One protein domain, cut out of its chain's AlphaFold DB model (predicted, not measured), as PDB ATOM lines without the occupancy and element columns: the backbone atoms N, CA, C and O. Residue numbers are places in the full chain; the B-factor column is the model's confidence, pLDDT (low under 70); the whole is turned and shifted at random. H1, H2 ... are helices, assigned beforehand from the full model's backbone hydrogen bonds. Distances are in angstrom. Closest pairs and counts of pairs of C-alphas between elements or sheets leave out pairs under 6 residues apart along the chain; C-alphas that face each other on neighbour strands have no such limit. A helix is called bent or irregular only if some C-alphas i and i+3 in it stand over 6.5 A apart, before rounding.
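This is residues 20 to 62 of the 62 residues of an uncharacterized protein of Variovorax sp. Root434 (UniProt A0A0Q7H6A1). Two helices meet near their ends as a V with arms of unequal length: a short, loosely formed arm, H1, turns at Gly 33 into one long helix, H2, which is not bent and makes most of the longest axis. The two have no packing between them away from this corner. The printed part has 43 residues with two named helices, H1 then H2, and no named strand, and its class is all helix. The whole is extended, with a radius of gyration of the C-alphas of 15.7 A and spans of 47 by 20 by 7 A.

The printed part begins at Gly 20, with its C-alpha at (6.892, -9.030, 41.572). H1 holds residues 22 to 32 and is 14.1 A long from first to last C-alpha, beginning at C-alpha 22 at (5.325, -13.954, 38.840). H1 is irregular, but only just: C-alphas 27 and 30 are 6.6 A apart. H2 holds residues 34 to 60 and is 39.2 A long from first to last C-alpha, ending at C-alpha 60 at (-21.696, 1.638, 58.814).

H1 and H2 meet only through their link, the single residue Gly 33, which is a tight link. Among the stretches that stand free are residues 20 to 28, of which 22 to 28 belong to H1, and residues 38 to 53, which belong to H2. In H2 every O i to N i+4 pair is within hydrogen-bond range. In H1 2 of 7 such pairs are within range, beside 3 of 8 O i to N i+3 pairs.

The two C-alphas farthest apart are those of Gln 31 and Gly 61, at 47.3 A. The printed part has no cut and no long link, and it ends at Thr 62, the chain's last residue. The mean pLDDT of the printed part is 72.2, with residues 20 to 35 and residue 62 under 70.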
ATOM      1  N   GLY A  20       5.474  -9.006  41.963       50.97
ATOM      2  CA  GLY A  20       6.892  -9.030  41.572       50.97
ATOM      3  C   GLY A  20       7.612 -10.369  41.760       50.97
ATOM      4  O   GLY A  20       8.832 -10.415  41.741       50.97
ATOM      5  N   ARG A  21       6.869 -11.461  41.951       54.06
ATOM      6  CA  ARG A  21       7.356 -12.842  41.943       54.06
ATOM      7  C   ARG A  21       6.749 -13.710  40.841       54.06
ATOM      8  O   ARG A  21       7.102 -14.880  40.761       54.06
ATOM      9  N   ARG A  22       5.878 -13.178  39.969       52.75
ATOM     10  CA  ARG A  22       5.325 -13.954  38.840       52.75
ATOM     11  C   ARG A  22       6.410 -14.440  37.868       52.75
ATOM     12  O   ARG A  22       6.301 -15.556  37.388       52.75
ATOM     13  N   ALA A  23       7.494 -13.685  37.676       49.81
ATOM     14  CA  ALA A  23       8.613 -14.110  36.826       49.81
ATOM     15  C   ALA A  23       9.432 -15.285  37.411       49.81
ATOM     16  O   ALA A  23       9.985 -16.080  36.659       49.81
ATOM     17  N   ASP A  24       9.461 -15.443  38.739       52.59
ATOM     18  CA  ASP A  24      10.061 -16.609  39.412       52.59
ATOM     19  C   ASP A  24       9.076 -17.783  39.561       52.59
ATOM     20  O   ASP A  24       9.481 -18.908  39.869       52.59
ATOM     21  N   ALA A  25       7.776 -17.530  39.377       50.84
ATOM     22  CA  ALA A  25       6.717 -18.510  39.592       50.84
ATOM     23  C   ALA A  25       6.674 -19.565  38.482       50.84
ATOM     24  O   ALA A  25       6.550 -20.741  38.814       50.84
ATOM     25  N   ASP A  26       6.887 -19.191  37.214       53.00
ATOM     26  CA  ASP A  26       6.857 -20.140  36.084       53.00
ATOM     27  C   ASP A  26       7.938 -21.224  36.171       53.00
ATOM     28  O   ASP A  26       7.741 -22.353  35.723       53.00
ATOM     29  N   LYS A  27       9.062 -20.935  36.836       50.47
ATOM     30  CA  LYS A  27      10.116 -21.931  37.078       50.47
ATOM     31  C   LYS A  27       9.777 -22.901  38.218       50.47
ATOM     32  O   LYS A  27      10.401 -23.953  38.318       50.47
ATOM     33  N   ARG A  28       8.800 -22.570  39.076       51.75
ATOM     34  CA  ARG A  28       8.391 -23.363  40.251       51.75
ATOM     35  C   ARG A  28       7.064 -24.100  40.062       51.75
ATOM     36  O   ARG A  28       6.846 -25.102  40.738       51.75
ATOM     37  N   THR A  29       6.195 -23.691  39.142       51.94
ATOM     38  CA  THR A  29       4.920 -24.386  38.863       51.94
ATOM     39  C   THR A  29       5.123 -25.828  38.394       51.94
ATOM     40  O   THR A  29       4.318 -26.692  38.725       51.94
ATOM     41  N   ALA A  30       6.237 -26.118  37.716       52.97
ATOM     42  CA  ALA A  30       6.599 -27.477  37.309       52.97
ATOM     43  C   ALA A  30       7.064 -28.381  38.473       52.97
ATOM     44  O   ALA A  30       7.103 -29.596  38.310       52.97
ATOM     45  N   GLN A  31       7.414 -27.818  39.640       51.16
ATOM     46  CA  GLN A  31       8.070 -28.556  40.732       51.16
ATOM     47  C   GLN A  31       7.330 -28.494  42.080       51.16
ATOM     48  O   GLN A  31       7.520 -29.375  42.912       51.16
ATOM     49  N   VAL A  32       6.486 -27.483  42.323       56.59
ATOM     50  CA  VAL A  32       5.883 -27.234  43.655       56.59
ATOM     51  C   VAL A  32       4.410 -27.692  43.746       56.59
ATOM     52  O   VAL A  32       3.828 -27.709  44.828       56.59
ATOM     53  N   GLY A  33       3.814 -28.175  42.649       60.41
ATOM     54  CA  GLY A  33       2.494 -28.820  42.659       60.41
ATOM     55  C   GLY A  33       1.313 -27.873  42.923       60.41
ATOM     56  O   GLY A  33       1.467 -26.684  43.183       60.41
ATOM     57  N   ILE A  34       0.096 -28.413  42.832       62.09
ATOM     58  CA  ILE A  34      -1.190 -27.685  42.925       62.09
ATOM     59  C   ILE A  34      -1.449 -27.100  44.334       62.09
ATOM     60  O   ILE A  34      -2.192 -26.134  44.497       62.09
ATOM     61  N   LEU A  35      -0.804 -27.646  45.365       69.44
ATOM     62  CA  LEU A  35      -1.031 -27.303  46.772       69.44
ATOM     63  C   LEU A  35      -0.720 -25.831  47.148       69.44
ATOM     64  O   LEU A  35      -1.587 -25.175  47.730       69.44
ATOM     65  N   PRO A  36       0.444 -25.243  46.803       70.25
ATOM     66  CA  PRO A  36       0.704 -23.812  47.009       70.25
ATOM     67  C   PRO A  36      -0.207 -22.895  46.181       70.25
ATOM     68  O   PRO A  36      -0.511 -21.792  46.630       70.25
ATOM     69  N   LEU A  37      -0.668 -23.331  45.001       75.56
ATOM     70  CA  LEU A  37      -1.590 -22.550  44.168       75.56
ATOM     71  C   LEU A  37      -2.935 -22.369  44.885       75.56
ATOM     72  O   LEU A  37      -3.446 -21.252  44.972       75.56
ATOM     73  N   ILE A  38      -3.458 -23.454  45.460       76.25
ATOM     74  CA  ILE A  38      -4.670 -23.431  46.287       76.25
ATOM     75  C   ILE A  38      -4.465 -22.529  47.508       76.25
ATOM     76  O   ILE A  38      -5.340 -21.725  47.820       76.25
ATOM     77  N   GLY A  39      -3.302 -22.603  48.162       80.50
ATOM     78  CA  GLY A  39      -2.970 -21.734  49.295       80.50
ATOM     79  C   GLY A  39      -3.010 -20.244  48.940       80.50
ATOM     80  O   GLY A  39      -3.623 -19.453  49.653       80.50
ATOM     81  N   VAL A  40      -2.420 -19.854  47.806       77.56
ATOM     82  CA  VAL A  40      -2.461 -18.462  47.323       77.56
ATOM     83  C   VAL A  40      -3.889 -18.035  46.968       77.56
ATOM     84  O   VAL A  40      -4.292 -16.922  47.309       77.56
ATOM     85  N   ALA A  41      -4.668 -18.910  46.325       80.12
ATOM     86  CA  ALA A  41      -6.067 -18.635  46.001       80.12
ATOM     87  C   ALA A  41      -6.912 -18.412  47.270       80.12
ATOM     88  O   ALA A  41      -7.657 -17.435  47.347       80.12
ATOM     89  N   LEU A  42      -6.735 -19.252  48.294       83.19
ATOM     90  CA  LEU A  42      -7.383 -19.108  49.601       83.19
ATOM     91  C   LEU A  42      -7.039 -17.771  50.264       83.19
ATOM     92  O   LEU A  42      -7.934 -17.060  50.716       83.19
ATOM     93  N   VAL A  43      -5.758 -17.394  50.273       84.38
ATOM     94  CA  VAL A  43      -5.315 -16.107  50.832       84.38
ATOM     95  C   VAL A  43      -5.957 -14.930  50.092       84.38
ATOM     96  O   VAL A  43      -6.411 -13.989  50.739       84.38
ATOM     97  N   MET A  44      -6.059 -14.984  48.760       84.25
ATOM     98  CA  MET A  44      -6.725 -13.936  47.973       84.25
ATOM     99  C   MET A  44      -8.214 -13.802  48.318       84.25
ATOM    100  O   MET A  44      -8.701 -12.681  48.467       84.25
ATOM    101  N   VAL A  45      -8.930 -14.917  48.495       89.19
ATOM    102  CA  VAL A  45     -10.351 -14.897  48.890       89.19
ATOM    103  C   VAL A  45     -10.523 -14.310  50.291       89.19
ATOM    104  O   VAL A  45     -11.390 -13.464  50.500       89.19
ATOM    105  N   LEU A  46      -9.675 -14.697  51.247       86.69
ATOM    106  CA  LEU A  46      -9.727 -14.154  52.608       86.69
ATOM    107  C   LEU A  46      -9.449 -12.648  52.636       86.69
ATOM    108  O   LEU A  46     -10.139 -11.913  53.341       86.69
ATOM    109  N   LEU A  47      -8.484 -12.176  51.841       85.19
ATOM    110  CA  LEU A  47      -8.203 -10.746  51.705       85.19
ATOM    111  C   LEU A  47      -9.393  -9.980  51.119       85.19
ATOM    112  O   LEU A  47      -9.690  -8.879  51.580       85.19
ATOM    113  N   LEU A  48     -10.097 -10.563  50.145       83.88
ATOM    114  CA  LEU A  48     -11.308  -9.966  49.583       83.88
ATOM    115  C   LEU A  48     -12.409  -9.839  50.642       83.88
ATOM    116  O   LEU A  48     -12.972  -8.759  50.809       83.88
ATOM    117  N   ILE A  49     -12.685 -10.915  51.385       91.19
ATOM    118  CA  ILE A  49     -13.699 -10.919  52.450       91.19
ATOM    119  C   ILE A  49     -13.352  -9.880  53.522       91.19
ATOM    120  O   ILE A  49     -14.208  -9.088  53.910       91.19
ATOM    121  N   ALA A  50     -12.093  -9.837  53.963       85.81
ATOM    122  CA  ALA A  50     -11.629  -8.851  54.935       85.81
ATOM    123  C   ALA A  50     -11.789  -7.411  54.420       85.81
ATOM    124  O   ALA A  50     -12.221  -6.538  55.169       85.81
ATOM    125  N   GLY A  51     -11.495  -7.169  53.139       83.19
ATOM    126  CA  GLY A  51     -11.705  -5.871  52.498       83.19
ATOM    127  C   GLY A  51     -13.179  -5.461  52.457       83.19
ATOM    128  O   GLY A  51     -13.499  -4.313  52.760       83.19
ATOM    129  N   LEU A  52     -14.081  -6.396  52.147       90.56
ATOM    130  CA  LEU A  52     -15.526  -6.148  52.146       90.56
ATOM    131  C   LEU A  52     -16.058  -5.856  53.549       90.56
ATOM    132  O   LEU A  52     -16.840  -4.926  53.720       90.56
ATOM    133  N   LEU A  53     -15.609  -6.608  54.554       86.62
ATOM    134  CA  LEU A  53     -15.954  -6.357  55.953       86.62
ATOM    135  C   LEU A  53     -15.467  -4.979  56.400       86.62
ATOM    136  O   LEU A  53     -16.240  -4.215  56.968       86.62
ATOM    137  N   ALA A  54     -14.213  -4.636  56.102       85.12
ATOM    138  CA  ALA A  54     -13.659  -3.325  56.424       85.12
ATOM    139  C   ALA A  54     -14.450  -2.195  55.748       85.12
ATOM    140  O   ALA A  54     -14.747  -1.189  56.387       85.12
ATOM    141  N   LEU A  55     -14.836  -2.376  54.480       82.25
ATOM    142  CA  LEU A  55     -15.662  -1.412  53.758       82.25
ATOM    143  C   LEU A  55     -17.060  -1.287  54.372       82.25
ATOM    144  O   LEU A  55     -17.562  -0.176  54.510       82.25
ATOM    145  N   ALA A  56     -17.675  -2.403  54.762       87.75
ATOM    146  CA  ALA A  56     -18.978  -2.412  55.416       87.75
ATOM    147  C   ALA A  56     -18.929  -1.709  56.779       87.75
ATOM    148  O   ALA A  56     -19.789  -0.880  57.055       87.75
ATOM    149  N   HIS A  57     -17.907  -1.975  57.595       89.00
ATOM    150  CA  HIS A  57     -17.687  -1.284  58.868       89.00
ATOM    151  C   HIS A  57     -17.462   0.217  58.670       89.00
ATOM    152  O   HIS A  57     -18.092   1.032  59.340       89.00
ATOM    153  N   TYR A  58     -16.636   0.586  57.689       83.75
ATOM    154  CA  TYR A  58     -16.410   1.983  57.336       83.75
ATOM    155  C   TYR A  58     -17.704   2.684  56.895       83.75
ATOM    156  O   TYR A  58     -17.992   3.788  57.349       83.75
ATOM    157  N   ALA A  59     -18.514   2.033  56.055       87.88
ATOM    158  CA  ALA A  59     -19.798   2.564  55.596       87.88
ATOM    159  C   ALA A  59     -20.856   2.619  56.711       87.88
ATOM    160  O   ALA A  59     -21.685   3.527  56.724       87.88
ATOM    161  N   ALA A  60     -20.824   1.668  57.645       90.56
ATOM    162  CA  ALA A  60     -21.696   1.638  58.814       90.56
ATOM    163  C   ALA A  60     -21.291   2.661  59.891       90.56
ATOM    164  O   ALA A  60     -22.072   2.909  60.807       90.56
ATOM    165  N   GLY A  61     -20.099   3.258  59.788       76.56
ATOM    166  CA  GLY A  61     -19.597   4.244  60.747       76.56
ATOM    167  C   GLY A  61     -19.253   3.666  62.124       76.56
ATOM    168  O   GLY A  61     -19.251   4.419  63.097       76.56
ATOM    169  N   THR A  62     -19.004   2.353  62.214       57.28
ATOM    170  CA  THR A  62     -18.573   1.653  63.443       57.28
ATOM    171  C   THR A  62     -17.072   1.732  63.658       57.28
ATOM    172  O   THR A  62     -16.353   1.521  62.652       57.28
TER     173      THR A  62